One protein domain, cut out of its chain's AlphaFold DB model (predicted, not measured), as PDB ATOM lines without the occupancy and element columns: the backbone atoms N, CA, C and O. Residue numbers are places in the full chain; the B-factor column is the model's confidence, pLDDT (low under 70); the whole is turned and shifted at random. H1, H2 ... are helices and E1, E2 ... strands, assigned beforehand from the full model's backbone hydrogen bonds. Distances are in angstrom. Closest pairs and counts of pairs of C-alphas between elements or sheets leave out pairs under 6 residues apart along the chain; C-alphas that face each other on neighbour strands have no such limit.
ATOM      1  N   SER A   2     -38.905 -37.613 -32.190       81.50
ATOM      2  CA  SER A   2     -40.219 -37.098 -32.633       81.50
ATOM      3  C   SER A   2     -40.508 -35.631 -32.277       81.50
ATOM      4  O   SER A   2     -40.976 -34.872 -33.117       81.50
ATOM      5  N   ILE A   3     -40.159 -35.196 -31.064       81.62
ATOM      6  CA  ILE A   3     -40.345 -33.804 -30.615       81.62
ATOM      7  C   ILE A   3     -39.560 -32.830 -31.509       81.62
ATOM      8  O   ILE A   3     -40.072 -31.780 -31.879       81.62
ATOM      9  N   GLY A   4     -38.346 -33.209 -31.926       80.81
ATOM     10  CA  GLY A   4     -37.538 -32.430 -32.867       80.81
ATOM     11  C   GLY A   4     -38.198 -32.281 -34.237       80.81
ATOM     12  O   GLY A   4     -38.130 -31.209 -34.828       80.81
ATOM     13  N   MET A   5     -38.908 -33.311 -34.705       88.25
ATOM     14  CA  MET A   5     -39.655 -33.256 -35.967       88.25
ATOM     15  C   MET A   5     -40.844 -32.291 -35.877       88.25
ATOM     16  O   MET A   5     -41.067 -31.508 -36.796       88.25
ATOM     17  N   VAL A   6     -41.570 -32.290 -34.754       86.44
ATOM     18  CA  VAL A   6     -42.662 -31.329 -34.509       86.44
ATOM     19  C   VAL A   6     -42.119 -29.903 -34.398       86.44
ATOM     20  O   VAL A   6     -42.722 -28.977 -34.938       86.44
ATOM     21  N   MET A   7     -40.968 -29.712 -33.744       82.62
ATOM     22  CA  MET A   7     -40.298 -28.409 -33.682       82.62
ATOM     23  C   MET A   7     -39.884 -27.920 -35.075       82.62
ATOM     24  O   MET A   7     -40.192 -26.785 -35.426       82.62
ATOM     25  N   ALA A   8     -39.276 -28.780 -35.897       87.44
ATOM     26  CA  ALA A   8     -38.904 -28.435 -37.268       87.44
ATOM     27  C   ALA A   8     -40.122 -28.065 -38.128       87.44
ATOM     28  O   ALA A   8     -40.079 -27.072 -38.851       87.44
ATOM     29  N   ALA A   9     -41.233 -28.800 -38.013       90.06
ATOM     30  CA  ALA A   9     -42.472 -28.484 -38.725       90.06
ATOM     31  C   ALA A   9     -43.056 -27.124 -38.309       90.06
ATOM     32  O   ALA A   9     -43.448 -26.328 -39.159       90.06
ATOM     33  N   LYS A  10     -43.069 -26.830 -37.004       86.19
ATOM     34  CA  LYS A  10     -43.547 -25.550 -36.468       86.19
ATOM     35  C   LYS A  10     -42.679 -24.369 -36.899       86.19
ATOM     36  O   LYS A  10     -43.223 -23.349 -37.306       86.19
ATOM     37  N   LEU A  11     -41.357 -24.528 -36.864       86.06
ATOM     38  CA  LEU A  11     -40.411 -23.528 -37.365       86.06
ATOM     39  C   LEU A  11     -40.605 -23.286 -38.868       86.06
ATOM     40  O   LEU A  11     -40.712 -22.146 -39.302       86.06
ATOM     41  N   SER A  12     -40.759 -24.356 -39.650       90.62
ATOM     42  CA  SER A  12     -41.019 -24.255 -41.094       90.62
ATOM     43  C   SER A  12     -42.321 -23.501 -41.391       90.62
ATOM     44  O   SER A  12     -42.375 -22.702 -42.320       90.62
ATOM     45  N   MET A  13     -43.362 -23.701 -40.577       90.31
ATOM     46  CA  MET A  13     -44.618 -22.953 -40.687       90.31
ATOM     47  C   MET A  13     -44.456 -21.474 -40.331       90.31
ATOM     48  O   MET A  13     -44.976 -20.630 -41.054       90.31
ATOM     49  N   ALA A  14     -43.731 -21.151 -39.257       84.69
ATOM     50  CA  ALA A  14     -43.454 -19.763 -38.877       84.69
ATOM     51  C   ALA A  14     -42.674 -19.010 -39.971       84.69
ATOM     52  O   ALA A  14     -42.904 -17.827 -40.197       84.69
ATOM     53  N   MET A  15     -41.824 -19.720 -40.715       86.12
ATOM     54  CA  MET A  15     -41.096 -19.194 -41.874       86.12
ATOM     55  C   MET A  15     -41.914 -19.199 -43.182       86.12
ATOM     56  O   MET A  15     -41.387 -18.865 -44.240       86.12
ATOM     57  N   GLY A  16     -43.191 -19.599 -43.143       88.94
ATOM     58  CA  GLY A  16     -44.078 -19.631 -44.311       88.94
ATOM     59  C   GLY A  16     -43.820 -20.775 -45.302       88.94
ATOM     60  O   GLY A  16     -44.376 -20.764 -46.396       88.94
ATOM     61  N   LEU A  17     -43.002 -21.764 -44.933       90.62
ATOM     62  CA  LEU A  17     -42.607 -22.900 -45.785       90.62
ATOM     63  C   LEU A  17     -43.551 -24.096 -45.674       90.62
ATOM     64  O   LEU A  17     -43.532 -25.008 -46.497       90.62
ATOM     65  N   LEU A  18     -44.362 -24.116 -44.621       93.50
ATOM     66  CA  LEU A  18     -45.269 -25.213 -44.338       93.50
ATOM     67  C   LEU A  18     -46.623 -24.669 -43.896       93.50
ATOM     68  O   LEU A  18     -46.706 -23.754 -43.079       93.50
ATOM     69  N   ALA A  19     -47.707 -25.240 -44.412       93.06
ATOM     70  CA  ALA A  19     -49.037 -24.817 -44.012       93.06
ATOM     71  C   ALA A  19     -49.398 -25.356 -42.617       93.06
ATOM     72  O   ALA A  19     -49.003 -26.455 -42.223       93.06
ATOM     73  N   VAL A  20     -50.248 -24.628 -41.887       90.56
ATOM     74  CA  VAL A  20     -50.727 -25.052 -40.555       90.56
ATOM     75  C   VAL A  20     -51.393 -26.435 -40.565       90.56
ATOM     76  O   VAL A  20     -51.282 -27.186 -39.595       90.56
ATOM     77  N   HIS A  21     -52.065 -26.805 -41.660       93.50
ATOM     78  CA  HIS A  21     -52.702 -28.117 -41.787       93.50
ATOM     79  C   HIS A  21     -51.679 -29.252 -41.936       93.50
ATOM     80  O   HIS A  21     -51.912 -30.343 -41.420       93.50
ATOM     81  N   ASP A  22     -50.530 -28.993 -42.563       94.44
ATOM     82  CA  ASP A  22     -49.448 -29.971 -42.687       94.44
ATOM     83  C   ASP A  22     -48.742 -30.188 -41.349       94.44
ATOM     84  O   ASP A  22     -48.456 -31.328 -40.986       94.44
ATOM     85  N   VAL A  23     -48.540 -29.123 -40.563       91.38
ATOM     86  CA  VAL A  23     -48.014 -29.240 -39.191       91.38
ATOM     87  C   VAL A  23     -48.908 -30.140 -38.342       91.38
ATOM     88  O   VAL A  23     -48.406 -31.051 -37.683       91.38
ATOM     89  N   ARG A  24     -50.230 -29.921 -38.384       92.12
ATOM     90  CA  ARG A  24     -51.201 -30.757 -37.658       92.12
ATOM     91  C   ARG A  24     -51.143 -32.205 -38.122       92.12
ATOM     92  O   ARG A  24     -50.999 -33.095 -37.300       92.12
ATOM     93  N   ARG A  25     -51.134 -32.437 -39.437       94.62
ATOM     94  CA  ARG A  25     -51.032 -33.785 -40.007       94.62
ATOM     95  C   ARG A  25     -49.770 -34.525 -39.552       94.62
ATOM     96  O   ARG A  25     -49.836 -35.722 -39.284       94.62
ATOM     97  N   ILE A  26     -48.628 -33.839 -39.472       92.12
ATOM     98  CA  ILE A  26     -47.376 -34.413 -38.957       92.12
ATOM     99  C   ILE A  26     -47.512 -34.743 -37.468       92.12
ATOM    100  O   ILE A  26     -47.114 -35.829 -37.047       92.12
ATOM    101  N   GLN A  27     -48.081 -33.831 -36.678       90.88
ATOM    102  CA  GLN A  27     -48.280 -34.035 -35.246       90.88
ATOM    103  C   GLN A  27     -49.205 -35.230 -34.972       90.88
ATOM    104  O   GLN A  27     -48.808 -36.139 -34.245       90.88
ATOM    105  N   ASP A  28     -50.367 -35.281 -35.621       93.19
ATOM    106  CA  ASP A  28     -51.355 -36.355 -35.477       93.19
ATOM    107  C   ASP A  28     -50.767 -37.716 -35.870       93.19
ATOM    108  O   ASP A  28     -51.025 -38.732 -35.226       93.19
ATOM    109  N   MET A  29     -49.930 -37.753 -36.913       93.88
ATOM    110  CA  MET A  29     -49.241 -38.976 -37.324       93.88
ATOM    111  C   MET A  29     -48.275 -39.466 -36.241       93.88
ATOM    112  O   MET A  29     -48.272 -40.651 -35.913       93.88
ATOM    113  N   ILE A  30     -47.455 -38.572 -35.687       92.06
ATOM    114  CA  ILE A  30     -46.498 -38.910 -34.627       92.06
ATOM    115  C   ILE A  30     -47.241 -39.399 -33.371       92.06
ATOM    116  O   ILE A  30     -46.841 -40.407 -32.784       92.06
ATOM    117  N   GLU A  31     -48.345 -38.744 -33.002       91.38
ATOM    118  CA  GLU A  31     -49.211 -39.161 -31.888       91.38
ATOM    119  C   GLU A  31     -49.876 -40.514 -32.158       91.38
ATOM    120  O   GLU A  31     -49.921 -41.361 -31.266       91.38
ATOM    121  N   GLY A  32     -50.304 -40.772 -33.396       94.00
ATOM    122  CA  GLY A  32     -50.851 -42.062 -33.820       94.00
ATOM    123  C   GLY A  32     -49.860 -43.224 -33.694       94.00
ATOM    124  O   GLY A  32     -50.275 -44.362 -33.477       94.00
ATOM    125  N   TYR A  33     -48.554 -42.947 -33.751       93.69
ATOM    126  CA  TYR A  33     -47.495 -43.920 -33.453       93.69
ATOM    127  C   TYR A  33     -47.141 -44.010 -31.956       93.69
ATOM    128  O   TYR A  33     -46.204 -44.719 -31.590       93.69
ATOM    129  N   GLY A  34     -47.860 -43.303 -31.078       90.06
ATOM    130  CA  GLY A  34     -47.608 -43.278 -29.635       90.06
ATOM    131  C   GLY A  34     -46.320 -42.548 -29.247       90.06
ATOM    132  O   GLY A  34     -45.780 -42.780 -28.165       90.06
ATOM    133  N   LEU A  35     -45.795 -41.692 -30.129       90.19
ATOM    134  CA  LEU A  35     -44.556 -40.956 -29.896       90.19
ATOM    135  C   LEU A  35     -44.842 -39.569 -29.301       90.19
ATOM    136  O   LEU A  35     -45.834 -38.931 -29.649       90.19
ATOM    137  N   PRO A  36     -43.951 -39.046 -28.440       82.38
ATOM    138  CA  PRO A  36     -44.158 -37.744 -27.822       82.38
ATOM    139  C   PRO A  36     -44.017 -36.610 -28.844       82.38
ATOM    140  O   PRO A  36     -43.039 -36.560 -29.597       82.38
ATOM    141  N   THR A  37     -44.958 -35.667 -28.819       82.12
ATOM    142  CA  THR A  37     -44.984 -34.459 -29.668       82.12
ATOM    143  C   THR A  37     -44.663 -33.171 -28.915       82.12
ATOM    144  O   THR A  37     -44.448 -32.127 -29.532       82.12
ATOM    145  N   ALA A  38     -44.565 -33.239 -27.588       77.56
ATOM    146  CA  ALA A  38     -44.243 -32.114 -26.721       77.56
ATOM    147  C   ALA A  38     -43.204 -32.509 -25.665       77.56
ATOM    148  O   ALA A  38     -43.091 -33.672 -25.279       77.56
ATOM    149  N   THR A  39     -42.455 -31.515 -25.191       71.25
ATOM    150  CA  THR A  39     -41.524 -31.628 -24.067       71.25
ATOM    151  C   THR A  39     -41.858 -30.573 -23.015       71.25
ATOM    152  O   THR A  39     -42.403 -29.517 -23.346       71.25
ATOM    153  N   ALA A  40     -41.531 -30.873 -21.758       69.44
ATOM    154  CA  ALA A  40     -41.571 -29.922 -20.649       69.44
ATOM    155  C   ALA A  40     -40.308 -29.046 -20.574       69.44
ATOM    156  O   ALA A  40     -40.229 -28.189 -19.700       69.44
ATOM    157  N   LEU A  41     -39.327 -29.270 -21.460       67.00
ATOM    158  CA  LEU A  41     -38.148 -28.412 -21.560       67.00
ATOM    159  C   LEU A  41     -38.586 -26.981 -21.858       67.00
ATOM    160  O   LEU A  41     -39.344 -26.732 -22.800       67.00
ATOM    161  N   ASP A  42     -38.101 -26.061 -21.037       69.12
ATOM    162  CA  ASP A  42     -38.287 -24.641 -21.245       69.12
ATOM    163  C   ASP A  42     -37.432 -24.158 -22.425       69.12
ATOM    164  O   ASP A  42     -36.439 -24.776 -22.826       69.12
ATOM    165  N   LYS A  43     -37.862 -23.044 -23.011       70.19
ATOM    166  CA  LYS A  43     -37.230 -22.438 -24.180       70.19
ATOM    167  C   LYS A  43     -35.741 -22.147 -23.942       70.19
ATOM    168  O   LYS A  43     -34.935 -22.380 -24.842       70.19
ATOM    169  N   GLU A  44     -35.379 -21.652 -22.758       71.75
ATOM    170  CA  GLU A  44     -33.997 -21.278 -22.444       71.75
ATOM    171  C   GLU A  44     -33.095 -22.509 -22.432       71.75
ATOM    172  O   GLU A  44     -32.028 -22.479 -23.035       71.75
ATOM    173  N   SER A  45     -33.561 -23.622 -21.864       72.50
ATOM    174  CA  SER A  45     -32.854 -24.905 -21.900       72.50
ATOM    175  C   SER A  45     -32.621 -25.416 -23.327       72.50
ATOM    176  O   SER A  45     -31.563 -25.976 -23.615       72.50
ATOM    177  N   VAL A  46     -33.581 -25.227 -24.241       72.38
ATOM    178  CA  VAL A  46     -33.426 -25.624 -25.655       72.38
ATOM    179  C   VAL A  46     -32.400 -24.738 -26.361       72.38
ATOM    180  O   VAL A  46     -31.533 -25.250 -27.066       72.38
ATOM    181  N   ILE A  47     -32.458 -23.423 -26.150       73.25
ATOM    182  CA  ILE A  47     -31.511 -22.467 -26.743       73.25
ATOM    183  C   ILE A  47     -30.104 -22.673 -26.190       73.25
ATOM    184  O   ILE A  47     -29.145 -22.676 -26.956       73.25
ATOM    185  N   ASP A  48     -29.968 -22.882 -24.884       75.62
ATOM    186  CA  ASP A  48     -28.687 -23.148 -24.234       75.62
ATOM    187  C   ASP A  48     -28.085 -24.473 -24.718       75.62
ATOM    188  O   ASP A  48     -26.889 -24.539 -24.989       75.62
ATOM    189  N   ALA A  49     -28.902 -25.510 -24.930       72.19
ATOM    190  CA  ALA A  49     -28.439 -26.756 -25.539       72.19
ATOM    191  C   ALA A  49     -27.946 -26.556 -26.984       72.19
ATOM    192  O   ALA A  49     -26.892 -27.080 -27.341       72.19
ATOM    193  N   LEU A  50     -28.664 -25.771 -27.797       70.31
ATOM    194  CA  LEU A  50     -28.254 -25.436 -29.170       70.31
ATOM    195  C   LEU A  50     -26.997 -24.551 -29.202       70.31
ATOM    196  O   LEU A  50     -26.152 -24.713 -30.077       70.31
ATOM    197  N   GLY A  51     -26.858 -23.638 -28.239       66.06
ATOM    198  CA  GLY A  51     -25.722 -22.725 -28.110       66.06
ATOM    199  C   GLY A  51     -24.487 -23.336 -27.441       66.06
ATOM    200  O   GLY A  51     -23.393 -22.815 -27.612       66.06
ATOM    201  N   LYS A  52     -24.617 -24.432 -26.682       65.06
ATOM    202  CA  LYS A  52     -23.481 -25.153 -26.075       65.06
ATOM    203  C   LYS A  52     -22.718 -26.027 -27.065       65.06
ATOM    204  O   LYS A  52     -21.543 -26.302 -26.829       65.06
ATOM    205  N   ASP A  53     -23.360 -26.440 -28.154       61.59
ATOM    206  CA  ASP A  53     -22.746 -27.256 -29.209       61.59
ATOM    207  C   ASP A  53     -21.695 -26.472 -30.027       61.59
ATOM    208  O   ASP A  53     -20.898 -27.058 -30.758       61.59
ATOM    209  N   LYS A  54     -21.648 -25.139 -29.883       49.84
ATOM    210  CA  LYS A  54     -20.911 -24.243 -30.775       49.84
ATOM    211  C   LYS A  54     -20.380 -23.003 -30.025       49.84
ATOM    212  O   LYS A  54     -21.086 -22.357 -29.251       49.84
ATOM    213  N   LYS A  55     -19.073 -22.734 -30.125       50.44
ATOM    214  CA  LYS A  55     -18.400 -21.668 -29.359       50.44
ATOM    215  C   LYS A  55     -18.611 -20.308 -30.037       50.44
ATOM    216  O   LYS A  55     -17.805 -19.903 -30.863       50.44
ATOM    217  N   ARG A  56     -19.636 -19.595 -29.554       59.06
ATOM    218  CA  ARG A  56     -19.774 -18.131 -29.394       59.06
ATOM    219  C   ARG A  56     -18.821 -17.278 -30.249       59.06
ATOM    220  O   ARG A  56     -17.743 -16.949 -29.770       59.06
ATOM    221  N   GLU A  57     -19.275 -16.853 -31.431       52.62
ATOM    222  CA  GLU A  57     -19.256 -15.424 -31.819       52.62
ATOM    223  C   GLU A  57     -19.996 -15.117 -33.141       52.62
ATOM    224  O   GLU A  57     -20.491 -14.006 -33.274       52.62
ATOM    225  N   ASP A  58     -20.193 -16.075 -34.063       57.53
ATOM    226  CA  ASP A  58     -20.911 -15.837 -35.343       57.53
ATOM    227  C   ASP A  58     -21.422 -17.155 -35.983       57.53
ATOM    228  O   ASP A  58     -21.094 -17.515 -37.112       57.53
ATOM    229  N   GLU A  59     -22.124 -17.989 -35.209       65.94
ATOM    230  CA  GLU A  59     -22.383 -19.376 -35.617       65.94
ATOM    231  C   GLU A  59     -23.782 -19.579 -36.197       65.94
ATOM    232  O   GLU A  59     -24.753 -19.844 -35.487       65.94
ATOM    233  N   ASP A  60     -23.849 -19.536 -37.526       72.38
ATOM    234  CA  ASP A  60     -24.950 -20.118 -38.283       72.38
ATOM    235  C   ASP A  60     -25.144 -21.596 -37.887       72.38
ATOM    236  O   ASP A  60     -24.213 -22.422 -37.862       72.38
ATOM    237  N   ILE A  61     -26.389 -21.958 -37.602       78.31
ATOM    238  CA  ILE A  61     -26.819 -23.327 -37.349       78.31
ATOM    239  C   ILE A  61     -27.441 -23.855 -38.634       78.31
ATOM    240  O   ILE A  61     -28.348 -23.255 -39.205       78.31
ATOM    241  N   HIS A  62     -26.947 -25.004 -39.092       83.25
ATOM    242  CA  HIS A  62     -27.593 -25.737 -40.168       83.25
ATOM    243  C   HIS A  62     -28.844 -26.409 -39.614       83.25
ATOM    244  O   HIS A  62     -28.751 -27.346 -38.822       83.25
ATOM    245  N   PHE A  63     -30.004 -25.924 -40.035       85.00
ATOM    246  CA  PHE A  63     -31.296 -26.427 -39.612       85.00
ATOM    247  C   PHE A  63     -32.005 -27.123 -40.773       85.00
ATOM    248  O   PHE A  63     -31.960 -26.658 -41.910       85.00
ATOM    249  N   VAL A  64     -32.656 -28.254 -40.497       88.81
ATOM    250  CA  VAL A  64     -33.476 -28.959 -41.489       88.81
ATOM    251  C   VAL A  64     -34.908 -28.449 -41.381       88.81
ATOM    252  O   VAL A  64     -35.562 -28.654 -40.360       88.81
ATOM    253  N   LEU A  65     -35.386 -27.797 -42.437       90.69
ATOM    254  CA  LEU A  65     -36.741 -27.262 -42.555       90.69
ATOM    255  C   LEU A  65     -37.542 -28.067 -43.574       90.69
ATOM    256  O   LEU A  65     -36.982 -28.620 -44.519       90.69
ATOM    257  N   LEU A  66     -38.853 -28.127 -43.373       93.19
ATOM    258  CA  LEU A  66     -39.806 -28.719 -44.302       93.19
ATOM    259  C   LEU A  66     -40.257 -27.669 -45.320       93.19
ATOM    260  O   LEU A  66     -40.528 -26.530 -44.952       93.19
ATOM    261  N   ASP A  67     -40.371 -28.082 -46.577       90.94
ATOM    262  CA  ASP A  67     -40.837 -27.260 -47.703       90.94
ATOM    263  C   ASP A  67     -42.022 -27.980 -48.368       90.94
ATOM    264  O   ASP A  67     -41.955 -28.481 -49.490       90.94
ATOM    265  N   GLY A  68     -43.078 -28.179 -47.575       88.00
ATOM    266  CA  GLY A  68     -44.156 -29.130 -47.856       88.00
ATOM    267  C   GLY A  68     -43.878 -30.567 -47.382       88.00
ATOM    268  O   GLY A  68     -42.788 -30.929 -46.935       88.00
ATOM    269  N   ILE A  69     -44.902 -31.427 -47.454       85.31
ATOM    270  CA  ILE A  69     -44.774 -32.840 -47.064       85.31
ATOM    271  C   ILE A  69     -43.863 -33.582 -48.047       85.31
ATOM    272  O   ILE A  69     -44.114 -33.604 -49.249       85.31
ATOM    273  N   GLY A  70     -42.854 -34.274 -47.511       88.38
ATOM    274  CA  GLY A  70     -41.924 -35.084 -48.302       88.38
ATOM    275  C   GLY A  70     -40.768 -34.292 -48.914       88.38
ATOM    276  O   GLY A  70     -39.917 -34.891 -49.566       88.38
ATOM    277  N   ALA A  71     -40.703 -32.981 -48.671       91.56
ATOM    278  CA  ALA A  71     -39.615 -32.118 -49.100       91.56
ATOM    279  C   ALA A  71     -38.986 -31.419 -47.889       91.56
ATOM    280  O   ALA A  71     -39.673 -30.949 -46.982       91.56
ATOM    281  N   ALA A  72     -37.657 -31.384 -47.867       93.00
ATOM    282  CA  ALA A  72     -36.893 -30.734 -46.818       93.00
ATOM    283  C   ALA A  72     -35.675 -30.028 -47.409       93.00
ATOM    284  O   ALA A  72     -35.107 -30.477 -48.409       93.00
ATOM    285  N   ARG A  73     -35.251 -28.950 -46.757       91.75
ATOM    286  CA  ARG A  73     -34.059 -28.188 -47.118       91.75
ATOM    287  C   ARG A  73     -33.215 -27.890 -45.891       91.75
ATOM    288  O   ARG A  73     -33.724 -27.812 -44.777       91.75
ATOM    289  N   ILE A  74     -31.915 -27.739 -46.112       90.31
ATOM    290  CA  ILE A  74     -30.985 -27.297 -45.077       90.31
ATOM    291  C   ILE A  74     -30.853 -25.786 -45.209       90.31
ATOM    292  O   ILE A  74     -30.409 -25.295 -46.246       90.31
ATOM    293  N   GLU A  75     -31.210 -25.070 -44.156       87.00
ATOM    294  CA  GLU A  75     -31.107 -23.618 -44.082       87.00
ATOM    295  C   GLU A  75     -30.090 -23.231 -43.010       87.00
ATOM    296  O   GLU A  75     -29.936 -23.924 -42.003       87.00
ATOM    297  N   ARG A  76     -29.331 -22.163 -43.257       87.19
ATOM    298  CA  ARG A  76     -28.454 -21.577 -42.242       87.19
ATOM    299  C   ARG A  76     -29.257 -20.526 -41.501       87.19
ATOM    300  O   ARG A  76     -29.689 -19.567 -42.127       87.19
ATOM    301  N   LEU A  77     -29.452 -20.744 -40.208       82.94
ATOM    302  CA  LEU A  77     -30.170 -19.827 -39.332       82.94
ATOM    303  C   LEU A  77     -29.232 -19.313 -38.255       82.94
ATOM    304  O   LEU A  77     -28.477 -20.086 -37.655       82.94
ATOM    305  N   LYS A  78     -29.329 -18.023 -37.958       82.44
ATOM    306  CA  LYS A  78     -28.695 -17.464 -36.769       82.44
ATOM    307  C   LYS A  78     -29.441 -17.949 -35.538       82.44
ATOM    308  O   LYS A  78     -30.662 -18.101 -35.541       82.44
ATOM    309  N   LEU A  79     -28.716 -18.124 -34.435       78.19
ATOM    310  CA  LEU A  79     -29.334 -18.519 -33.169       78.19
ATOM    311  C   LEU A  79     -30.453 -17.546 -32.748       78.19
ATOM    312  O   LEU A  79     -31.470 -17.992 -32.234       78.19
ATOM    313  N   GLN A  80     -30.294 -16.245 -33.012       74.12
ATOM    314  CA  GLN A  80     -31.311 -15.225 -32.718       74.12
ATOM    315  C   GLN A  80     -32.610 -15.435 -33.511       74.12
ATOM    316  O   GLN A  80     -33.682 -15.380 -32.919       74.12
ATOM    317  N   GLU A  81     -32.525 -15.772 -34.799       74.38
ATOM    318  CA  GLU A  81     -33.702 -16.058 -35.638       74.38
ATOM    319  C   GLU A  81     -34.462 -17.286 -35.116       74.38
ATOM    320  O   GLU A  81     -35.690 -17.312 -35.088       74.38
ATOM    321  N   LEU A  82     -33.735 -18.292 -34.614       75.94
ATOM    322  CA  LEU A  82     -34.346 -19.430 -33.929       75.94
ATOM    323  C   LEU A  82     -35.057 -18.994 -32.639       75.94
ATOM    324  O   LEU A  82     -36.178 -19.434 -32.388       75.94
ATOM    325  N   VAL A  83     -34.428 -18.139 -31.822       75.06
ATOM    326  CA  VAL A  83     -35.009 -17.636 -30.564       75.06
ATOM    327  C   VAL A  83     -36.338 -16.925 -30.811       75.06
ATOM    328  O   VAL A  83     -37.298 -17.209 -30.090       75.06
ATOM    329  N   GLU A  84     -36.402 -16.045 -31.809       69.00
ATOM    330  CA  GLU A  84     -37.612 -15.291 -32.165       69.00
ATOM    331  C   GLU A  84     -38.754 -16.232 -32.556       69.00
ATOM    332  O   GLU A  84     -39.846 -16.157 -31.992       69.00
ATOM    333  N   VAL A  85     -38.482 -17.222 -33.411       67.25
ATOM    334  CA  VAL A  85     -39.510 -18.200 -33.786       67.25
ATOM    335  C   VAL A  85     -39.968 -19.042 -32.588       67.25
ATOM    336  O   VAL A  85     -41.145 -19.392 -32.475       67.25
ATOM    337  N   PHE A  86     -39.069 -19.372 -31.654       71.31
ATOM    338  CA  PHE A  86     -39.462 -20.070 -30.428       71.31
ATOM    339  C   PHE A  86     -40.343 -19.214 -29.500       71.31
ATOM    340  O   PHE A  86     -41.198 -19.795 -28.830       71.31
ATOM    341  N   ASP A  87     -40.174 -17.883 -29.453       65.25
ATOM    342  CA  ASP A  87     -41.091 -17.005 -28.699       65.25
ATOM    343  C   ASP A  87     -42.502 -17.077 -29.276       65.25
ATOM    344  O   ASP A  87     -43.441 -17.399 -28.543       65.25
ATOM    345  N   ASP A  88     -42.638 -16.917 -30.593       58.94
ATOM    346  CA  ASP A  88     -43.933 -16.970 -31.274       58.94
ATOM    347  C   ASP A  88     -44.669 -18.292 -31.004       58.94
ATOM    348  O   ASP A  88     -45.873 -18.315 -30.727       58.94
ATOM    349  N   LEU A  89     -43.952 -19.421 -31.010       60.84
ATOM    350  CA  LEU A  89     -44.528 -20.743 -30.736       60.84
ATOM    351  C   LEU A  89     -44.953 -20.940 -29.271       60.84
ATOM    352  O   LEU A  89     -45.872 -21.722 -28.995       60.84
ATOM    353  N   CYS A  90     -44.289 -20.270 -28.330       56.28
ATOM    354  CA  CYS A  90     -44.633 -20.295 -26.911       56.28
ATOM    355  C   CYS A  90     -45.806 -19.356 -26.588       56.28
ATOM    356  O   CYS A  90     -46.676 -19.732 -25.796       56.28
ATOM    357  N   GLU A  91     -45.890 -18.189 -27.229       45.66
ATOM    358  CA  GLU A  91     -46.988 -17.233 -27.041       45.66
ATOM    359  C   GLU A  91     -48.318 -17.747 -27.610       45.66
ATOM    360  O   GLU A  91     -49.356 -17.629 -26.952       45.66
ATOM    361  N   HIS A  92     -48.297 -18.467 -28.736       43.03
ATOM    362  CA  HIS A  92     -49.497 -19.104 -29.298       43.03
ATOM    363  C   HIS A  92     -50.077 -20.230 -28.422       43.03
ATOM    364  O   HIS A  92     -51.235 -20.613 -28.600       43.03
ATOM    365  N   ARG A  93     -49.326 -20.747 -27.437       44.34
ATOM    366  CA  ARG A  93     -49.849 -21.716 -26.454       44.34
ATOM    367  C   ARG A  93     -50.713 -21.049 -25.376       44.34
ATOM    368  O   ARG A  93     -51.508 -21.733 -24.743       44.34
TER     369      ARG A  93
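What this domain is: This is residues 2 to 93 of the 97 residues of the protein "DHQ_synthase domain-containing protein" of Syntrophorhabdus aromaticivorans (UniProt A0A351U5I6). What shape is this? H1 stands in the middle, with H2 side by side with it as a helical hairpin, and a two-stranded hairpin, E1 and E2, packs on it through E1. H4 runs crosswise past the last residues of H1, and H3 runs beside H4. What is it made of? The 92 printed residues, with named elements in the order H1 H2 H3 E1 E2 H4, are mostly helix, with one antiparallel sheet, E1 - E2. The whole is compact, with a radius of gyration of the C-alphas of 13.3 A and spans of 40 by 27 by 22 A.

How they stand to each other: What does the first helix touch? H1, residues 2 to 14, and H2, residues 20 to 32, form a helical hairpin and touch, closest at the C-alphas of Ala 9 and Val 23, 5.6 A, at a shallow tilt of 7 degrees, opposite ways. Residues 10 to 14 of H1 touch residues 85 to 89 of H4, residues 79 to 91, about perpendicular at 86 degrees, closest at the C-alphas of Leu 11 and Val 85, 6.5 A. And the others? H3, residues 43 to 52, touches H4 at a shallow tilt of 16 degrees, opposite ways, closest at the C-alphas of Lys 43 and Phe 86, 7.0 A; H1 and H3 are apart. E1, residues 61 to 66, and E2, residues 72 to 77, form an antiparallel hairpin, with N 63 and O 75 2.8 A apart, within hydrogen-bond range; the closest C-alphas of H1 and E1, Ser 12 and Leu 65, are 5.4 A apart. How are the helix backbones? In H1, H2, H3 and H4 every O i to N i+4 pair is within hydrogen-bond range.

Where its parts are: Where does the first element begin? C-alpha 2 of H1 is at (-40.219, -37.098, -32.633). Where does the last end? C-alpha 91 of H4 is at (-46.988, -17.233, -27.041). How long are the elements? From first to last C-alpha H1 and H4 each measure 18.7 A, H2 18.3 A, H3 14.1 A, E1 15.7 A and E2 14.8 A.

The domain as a whole: How far does it reach? The two C-alphas farthest apart, those of Gly 32 and Glu 57, are 41.4 A apart. Are there cuts or long links? The printed part has no cut and no long link. Where is confidence low? The pLDDT is under 70 at residues 40 to 42, 51 to 59, 84 to 85 and 87 to 93.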